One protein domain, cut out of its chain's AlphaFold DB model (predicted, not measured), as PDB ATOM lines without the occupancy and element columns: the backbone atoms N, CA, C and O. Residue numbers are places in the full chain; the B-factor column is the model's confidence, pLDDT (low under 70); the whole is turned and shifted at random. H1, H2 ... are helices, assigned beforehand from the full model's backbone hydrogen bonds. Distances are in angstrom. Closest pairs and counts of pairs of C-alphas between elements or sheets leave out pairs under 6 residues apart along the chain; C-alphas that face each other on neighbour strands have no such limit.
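What this domain is: This is residues 10 to 67 of the 192 residues of the protein "Calponin-homology (CH) domain-containing protein" of Oncorhynchus mykiss (UniProt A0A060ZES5). A long helix, H3, has the shorter H1 beside its first half, running much the same way; residues 25 to 33 fold back and tiny H2 sits between the two at one end. Residues 57 to 67 stick out beyond this body. You have 58 printed residues, all helix in class, in the order H1, H2, H3; the whole is a loose rod, radius of gyration of the C-alphas 13.3 A, spanning 44 by 20 by 14 A.

How they stand to each other: Start with H1, residues 10 to 24; it touches H2, residues 34 to 38, closest at the C-alphas of Ile 15 and Ala 34, 5.5 A apart. H2 and H3, residues 42 to 66, touch only at the corner, H3 with residues 44 to 45 alone; their closest C-alphas, Ile 37 and Ile 45, are 5.8 A apart. H1 and H3 are near each other, with 5 pairs of C-alphas within 10 A. In H1 and H2 every O i to N i+4 pair is within hydrogen-bond range; in H3, 19 of 21.

Where its parts are: Find C-alpha 10 at (-16.822, 40.253, 7.640); H1, residues 10 to 24, runs 21.2 A from there. H2, residues 34 to 38, measures 6.1 A. H3, residues 42 to 66, runs 37.5 A to C-alpha 66 at (-39.500, 58.190, -23.889).

The domain as a whole: The C-alphas of Pro 10 and Ala 67, the two farthest apart, are 44.4 A apart. The printed part has no cut; no link is long. Residues 64 to 67 have pLDDT under 70.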
ATOM      1  N   PRO A  10     -16.555  40.569   9.044       76.56
ATOM      2  CA  PRO A  10     -16.822  40.253   7.640       76.56
ATOM      3  C   PRO A  10     -18.254  40.623   7.229       76.56
ATOM      4  O   PRO A  10     -18.499  41.046   6.101       76.56
ATOM      5  N   GLN A  11     -19.230  40.499   8.136       87.19
ATOM      6  CA  GLN A  11     -20.625  40.769   7.790       87.19
ATOM      7  C   GLN A  11     -20.905  42.272   7.704       87.19
ATOM      8  O   GLN A  11     -21.618  42.703   6.799       87.19
ATOM      9  N   ILE A  12     -20.311  43.073   8.592       92.81
ATOM     10  CA  ILE A  12     -20.443  44.533   8.530       92.81
ATOM     11  C   ILE A  12     -19.761  45.110   7.281       92.81
ATOM     12  O   ILE A  12     -20.327  45.985   6.629       92.81
ATOM     13  N   GLU A  13     -18.597  44.581   6.885       94.31
ATOM     14  CA  GLU A  13     -17.884  45.003   5.674       94.31
ATOM     15  C   GLU A  13     -18.685  44.692   4.405       94.31
ATOM     16  O   GLU A  13     -18.833  45.555   3.532       94.31
ATOM     17  N   ASN A  14     -19.295  43.505   4.338       94.69
ATOM     18  CA  ASN A  14     -20.197  43.137   3.249       94.69
ATOM     19  C   ASN A  14     -21.373  44.118   3.138       94.69
ATOM     20  O   ASN A  14     -21.715  44.556   2.037       94.69
ATOM     21  N   ILE A  15     -21.984  44.496   4.267       96.56
ATOM     22  CA  ILE A  15     -23.120  45.426   4.277       96.56
ATOM     23  C   ILE A  15     -22.671  46.832   3.863       96.56
ATOM     24  O   ILE A  15     -23.315  47.438   3.008       96.56
ATOM     25  N   ASN A  16     -21.551  47.333   4.391       96.38
ATOM     26  CA  ASN A  16     -20.993  48.634   4.010       96.38
ATOM     27  C   ASN A  16     -20.681  48.707   2.512       96.38
ATOM     28  O   ASN A  16     -21.057  49.667   1.838       96.38
ATOM     29  N   THR A  17     -20.079  47.651   1.969       97.12
ATOM     30  CA  THR A  17     -19.803  47.519   0.537       97.12
ATOM     31  C   THR A  17     -21.099  47.560  -0.280       97.12
ATOM     32  O   THR A  17     -21.208  48.311  -1.252       97.12
ATOM     33  N   CYS A  18     -22.131  46.824   0.147       97.25
ATOM     34  CA  CYS A  18     -23.449  46.862  -0.489       97.25
ATOM     35  C   CYS A  18     -24.076  48.265  -0.460       97.25
ATOM     36  O   CYS A  18     -24.579  48.729  -1.485       97.25
ATOM     37  N   LEU A  19     -24.039  48.956   0.682       97.81
ATOM     38  CA  LEU A  19     -24.570  50.315   0.814       97.81
ATOM     39  C   LEU A  19     -23.814  51.303  -0.086       97.81
ATOM     40  O   LEU A  19     -24.449  52.118  -0.757       97.81
ATOM     41  N   GLY A  20     -22.488  51.178  -0.184       98.06
ATOM     42  CA  GLY A  20     -21.666  51.958  -1.110       98.06
ATOM     43  C   GLY A  20     -22.077  51.756  -2.573       98.06
ATOM     44  O   GLY A  20     -22.289  52.728  -3.301       98.06
ATOM     45  N   PHE A  21     -22.296  50.508  -2.999       98.06
ATOM     46  CA  PHE A  21     -22.779  50.214  -4.354       98.06
ATOM     47  C   PHE A  21     -24.182  50.768  -4.633       98.06
ATOM     48  O   PHE A  21     -24.470  51.192  -5.755       98.06
ATOM     49  N   LEU A  22     -25.069  50.776  -3.636       97.62
ATOM     50  CA  LEU A  22     -26.402  51.365  -3.765       97.62
ATOM     51  C   LEU A  22     -26.333  52.890  -3.896       97.62
ATOM     52  O   LEU A  22     -27.011  53.456  -4.757       97.62
ATOM     53  N   ALA A  23     -25.476  53.541  -3.112       97.56
ATOM     54  CA  ALA A  23     -25.245  54.980  -3.197       97.56
ATOM     55  C   ALA A  23     -24.692  55.388  -4.567       97.56
ATOM     56  O   ALA A  23     -25.208  56.317  -5.183       97.56
ATOM     57  N   ALA A  24     -23.717  54.637  -5.091       98.00
ATOM     58  CA  ALA A  24     -23.162  54.860  -6.427       98.00
ATOM     59  C   ALA A  24     -24.218  54.722  -7.541       98.00
ATOM     60  O   ALA A  24     -24.130  55.384  -8.571       98.00
ATOM     61  N   LYS A  25     -25.256  53.901  -7.324       95.62
ATOM     62  CA  LYS A  25     -26.418  53.784  -8.221       95.62
ATOM     63  C   LYS A  25     -27.454  54.903  -8.048       95.62
ATOM     64  O   LYS A  25     -28.423  54.936  -8.799       95.62
ATOM     65  N   GLY A  26     -27.282  55.806  -7.085       95.44
ATOM     66  CA  GLY A  26     -28.220  56.894  -6.798       95.44
ATOM     67  C   GLY A  26     -29.356  56.513  -5.843       95.44
ATOM     68  O   GLY A  26     -30.362  57.219  -5.768       95.44
ATOM     69  N   VAL A  27     -29.233  55.405  -5.109       97.56
ATOM     70  CA  VAL A  27     -30.167  55.075  -4.023       97.56
ATOM     71  C   VAL A  27     -29.846  55.947  -2.810       97.56
ATOM     72  O   VAL A  27     -28.690  56.070  -2.412       97.56
ATOM     73  N   ASN A  28     -30.873  56.530  -2.188       96.62
ATOM     74  CA  ASN A  28     -30.696  57.296  -0.958       96.62
ATOM     75  C   ASN A  28     -30.316  56.373   0.210       96.62
ATOM     76  O   ASN A  28     -31.155  55.602   0.673       96.62
ATOM     77  N   ILE A  29     -29.079  56.484   0.693       97.19
ATOM     78  CA  ILE A  29     -28.566  55.721   1.845       97.19
ATOM     79  C   ILE A  29     -28.492  56.543   3.140       97.19
ATOM     80  O   ILE A  29     -28.036  56.038   4.163       97.19
ATOM     81  N   GLN A  30     -28.923  57.809   3.126       96.31
ATOM     82  CA  GLN A  30     -28.852  58.663   4.311       96.31
ATOM     83  C   GLN A  30     -29.682  58.073   5.461       96.31
ATOM     84  O   GLN A  30     -30.870  57.794   5.302       96.31
ATOM     85  N   GLY A  31     -29.050  57.914   6.626       94.31
ATOM     86  CA  GLY A  31     -29.681  57.327   7.809       94.31
ATOM     87  C   GLY A  31     -29.765  55.797   7.791       94.31
ATOM     88  O   GLY A  31     -30.483  55.240   8.614       94.31
ATOM     89  N   LEU A  32     -29.064  55.125   6.870       97.56
ATOM     90  CA  LEU A  32     -28.877  53.676   6.891       97.56
ATOM     91  C   LEU A  32     -27.475  53.348   7.408       97.56
ATOM     92  O   LEU A  32     -26.485  53.752   6.803       97.56
ATOM     93  N   SER A  33     -27.405  52.608   8.510       96.56
ATOM     94  CA  SER A  33     -26.157  52.108   9.088       96.56
ATOM     95  C   SER A  33     -26.055  50.597   8.886       96.56
ATOM     96  O   SER A  33     -27.042  49.864   9.010       96.56
ATOM     97  N   ALA A  34     -24.851  50.121   8.565       96.50
ATOM     98  CA  ALA A  34     -24.594  48.696   8.412       96.50
ATOM     99  C   ALA A  34     -24.780  47.948   9.739       96.50
ATOM    100  O   ALA A  34     -25.257  46.813   9.754       96.50
ATOM    101  N   GLU A  35     -24.464  48.607  10.855       95.00
ATOM    102  CA  GLU A  35     -24.584  48.068  12.203       95.00
ATOM    103  C   GLU A  35     -26.056  47.858  12.549       95.00
ATOM    104  O   GLU A  35     -26.441  46.800  13.039       95.00
ATOM    105  N   GLU A  36     -26.907  48.837  12.256       96.75
ATOM    106  CA  GLU A  36     -28.344  48.739  12.503       96.75
ATOM    107  C   GLU A  36     -29.018  47.663  11.645       96.75
ATOM    108  O   GLU A  36     -29.920  46.968  12.117       96.75
ATOM    109  N   ILE A  37     -28.569  47.495  10.398       96.50
ATOM    110  CA  ILE A  37     -29.058  46.433   9.511       96.50
ATOM    111  C   ILE A  37     -28.649  45.061  10.054       96.50
ATOM    112  O   ILE A  37     -29.485  44.159  10.111       96.50
ATOM    113  N   LEU A  38     -27.396  44.911  10.489       96.00
ATOM    114  CA  LEU A  38     -26.875  43.669  11.059       96.00
ATOM    115  C   LEU A  38     -27.630  43.258  12.331       96.00
ATOM    116  O   LEU A  38     -27.992  42.094  12.482       96.00
ATOM    117  N   HIS A  39     -27.896  44.214  13.223       95.19
ATOM    118  CA  HIS A  39     -28.605  43.970  14.483       95.19
ATOM    119  C   HIS A  39     -30.116  43.758  14.317       95.19
ATOM    120  O   HIS A  39     -30.800  43.470  15.297       95.19
ATOM    121  N   GLY A  40     -30.662  43.904  13.108       96.38
ATOM    122  CA  GLY A  40     -32.088  43.697  12.884       96.38
ATOM    123  C   GLY A  40     -32.965  44.897  13.251       96.38
ATOM    124  O   GLY A  40     -34.148  44.711  13.535       96.38
ATOM    125  N   ASN A  41     -32.435  46.128  13.257       97.88
ATOM    126  CA  ASN A  41     -33.247  47.318  13.514       97.88
ATOM    127  C   ASN A  41     -34.302  47.480  12.410       97.88
ATOM    128  O   ASN A  41     -34.000  47.837  11.264       97.88
ATOM    129  N   LEU A  42     -35.564  47.249  12.775       98.38
ATOM    130  CA  LEU A  42     -36.683  47.249  11.842       98.38
ATOM    131  C   LEU A  42     -36.817  48.577  11.088       98.38
ATOM    132  O   LEU A  42     -37.114  48.574   9.896       98.38
ATOM    133  N   LYS A  43     -36.563  49.713  11.750       97.44
ATOM    134  CA  LYS A  43     -36.665  51.035  11.119       97.44
ATOM    135  C   LYS A  43     -35.671  51.166   9.966       97.44
ATOM    136  O   LYS A  43     -36.050  51.609   8.882       97.44
ATOM    137  N   THR A  44     -34.430  50.745  10.185       98.00
ATOM    138  CA  THR A  44     -33.355  50.824   9.192       98.00
ATOM    139  C   THR A  44     -33.590  49.833   8.051       98.00
ATOM    140  O   THR A  44     -33.494  50.205   6.882       98.00
ATOM    141  N   ILE A  45     -34.008  48.600   8.364       98.00
ATOM    142  CA  ILE A  45     -34.338  47.576   7.358       98.00
ATOM    143  C   ILE A  45     -35.494  48.033   6.460       98.00
ATOM    144  O   ILE A  45     -35.391  47.983   5.232       98.00
ATOM    145  N   LEU A  46     -36.587  48.527   7.046       97.88
ATOM    146  CA  LEU A  46     -37.714  49.054   6.275       97.88
ATOM    147  C   LEU A  46     -37.315  50.299   5.471       97.88
ATOM    148  O   LEU A  46     -37.728  50.439   4.319       97.88
ATOM    149  N   GLY A  47     -36.476  51.172   6.040       97.75
ATOM    150  CA  GLY A  47     -35.920  52.341   5.355       97.75
ATOM    151  C   GLY A  47     -35.115  51.975   4.103       97.75
ATOM    152  O   GLY A  47     -35.258  52.630   3.065       97.75
ATOM    153  N   LEU A  48     -34.338  50.889   4.158       98.19
ATOM    154  CA  LEU A  48     -33.618  50.350   3.004       98.19
ATOM    155  C   LEU A  48     -34.587  49.870   1.915       98.19
ATOM    156  O   LEU A  48     -34.478  50.299   0.765       98.19
ATOM    157  N   PHE A  49     -35.577  49.039   2.263       98.19
ATOM    158  CA  PHE A  49     -36.581  48.571   1.299       98.19
ATOM    159  C   PHE A  49     -37.363  49.722   0.661       98.19
ATOM    160  O   PHE A  49     -37.614  49.711  -0.547       98.19
ATOM    161  N   PHE A  50     -37.715  50.740   1.447       97.19
ATOM    162  CA  PHE A  50     -38.401  51.927   0.946       97.19
ATOM    163  C   PHE A  50     -37.539  52.697  -0.061       97.19
ATOM    164  O   PHE A  50     -38.009  53.042  -1.149       97.19
ATOM    165  N   SER A  51     -36.259  52.904   0.260       97.31
ATOM    166  CA  SER A  51     -35.305  53.595  -0.614       97.31
ATOM    167  C   SER A  51     -35.083  52.838  -1.930       97.31
ATOM    168  O   SER A  51     -35.127  53.440  -3.005       97.31
ATOM    169  N   LEU A  52     -34.957  51.508  -1.872       97.38
ATOM    170  CA  LEU A  52     -34.855  50.641  -3.053       97.38
ATOM    171  C   LEU A  52     -36.132  50.659  -3.907       97.38
ATOM    172  O   LEU A  52     -36.066  50.736  -5.137       97.38
ATOM    173  N   SER A  53     -37.303  50.613  -3.266       96.56
ATOM    174  CA  SER A  53     -38.597  50.672  -3.953       96.56
ATOM    175  C   SER A  53     -38.758  51.993  -4.703       96.56
ATOM    176  O   SER A  53     -39.088  51.998  -5.892       96.56
ATOM    177  N   ARG A  54     -38.429  53.116  -4.051       95.44
ATOM    178  CA  ARG A  54     -38.443  54.444  -4.674       95.44
ATOM    179  C   ARG A  54     -37.513  54.512  -5.885       95.44
ATOM    180  O   ARG A  54     -37.934  55.008  -6.930       95.44
ATOM    181  N   TYR A  55     -36.295  53.982  -5.772       95.94
ATOM    182  CA  TYR A  55     -35.333  53.951  -6.876       95.94
ATOM    183  C   TYR A  55     -35.888  53.215  -8.107       95.94
ATOM    184  O   TYR A  55     -35.862  53.739  -9.222       95.94
ATOM    185  N   LYS A  56     -36.507  52.039  -7.918       92.00
ATOM    186  CA  LYS A  56     -37.155  51.310  -9.023       92.00
ATOM    187  C   LYS A  56     -38.345  52.059  -9.627       92.00
ATOM    188  O   LYS A  56     -38.530  52.039 -10.842       92.00
ATOM    189  N   GLN A  57     -39.149  52.725  -8.801       91.94
ATOM    190  CA  GLN A  57     -40.290  53.516  -9.277       91.94
ATOM    191  C   GLN A  57     -39.849  54.725 -10.114       91.94
ATOM    192  O   GLN A  57     -40.559  55.121 -11.040       91.94
ATOM    193  N   GLN A  58     -38.680  55.304  -9.824       88.19
ATOM    194  CA  GLN A  58     -38.112  56.399 -10.613       88.19
ATOM    195  C   GLN A  58     -37.691  55.936 -12.013       88.19
ATOM    196  O   GLN A  58     -38.029  56.605 -12.989       88.19
ATOM    197  N   GLN A  59     -37.059  54.764 -12.144       84.50
ATOM    198  CA  GLN A  59     -36.649  54.235 -13.454       84.50
ATOM    199  C   GLN A  59     -37.834  54.007 -14.404       84.50
ATOM    200  O   GLN A  59     -37.758  54.308 -15.595       84.50
ATOM    201  N   GLN A  60     -38.958  53.511 -13.884       83.69
ATOM    202  CA  GLN A  60     -40.104  53.160 -14.722       83.69
ATOM    203  C   GLN A  60     -40.819  54.390 -15.305       83.69
ATOM    204  O   GLN A  60     -41.407  54.305 -16.384       83.69
ATOM    205  N   LYS A  61     -40.748  55.545 -14.628       78.94
ATOM    206  CA  LYS A  61     -41.314  56.809 -15.132       78.94
ATOM    207  C   LYS A  61     -40.508  57.375 -16.302       78.94
ATOM    208  O   LYS A  61     -41.113  57.822 -17.273       78.94
ATOM    209  N   VAL A  62     -39.177  57.302 -16.237       75.75
ATOM    210  CA  VAL A  62     -38.294  57.800 -17.308       75.75
ATOM    211  C   VAL A  62     -38.497  57.004 -18.601       75.75
ATOM    212  O   VAL A  62     -38.662  57.594 -19.667       75.75
ATOM    213  N   LEU A  63     -38.597  55.673 -18.513       73.56
ATOM    214  CA  LEU A  63     -38.795  54.826 -19.696       73.56
ATOM    215  C   LEU A  63     -40.161  55.058 -20.369       73.56
ATOM    216  O   LEU A  63     -40.280  55.017 -21.592       73.56
ATOM    217  N   LYS A  64     -41.204  55.333 -19.576       69.00
ATOM    218  CA  LYS A  64     -42.563  55.532 -20.096       69.00
ATOM    219  C   LYS A  64     -42.747  56.884 -20.791       69.00
ATOM    220  O   LYS A  64     -43.563  56.972 -21.700       69.00
ATOM    221  N   GLN A  65     -41.987  57.914 -20.408       63.75
ATOM    222  CA  GLN A  65     -41.994  59.195 -21.121       63.75
ATOM    223  C   GLN A  65     -41.280  59.106 -22.475       63.75
ATOM    224  O   GLN A  65     -41.807  59.626 -23.451       63.75
ATOM    225  N   GLN A  66     -40.168  58.368 -22.590       60.12
ATOM    226  CA  GLN A  66     -39.500  58.190 -23.889       60.12
ATOM    227  C   GLN A  66     -40.351  57.425 -24.916       60.12
ATOM    228  O   GLN A  66     -40.290  57.740 -26.099       60.12
ATOM    229  N   ALA A  67     -41.207  56.495 -24.484       60.28
ATOM    230  CA  ALA A  67     -42.106  55.776 -25.392       60.28
ATOM    231  C   ALA A  67     -43.277  56.626 -25.939       60.28
ATOM    232  O   ALA A  67     -43.911  56.221 -26.909       60.28
TER     233      ALA A  67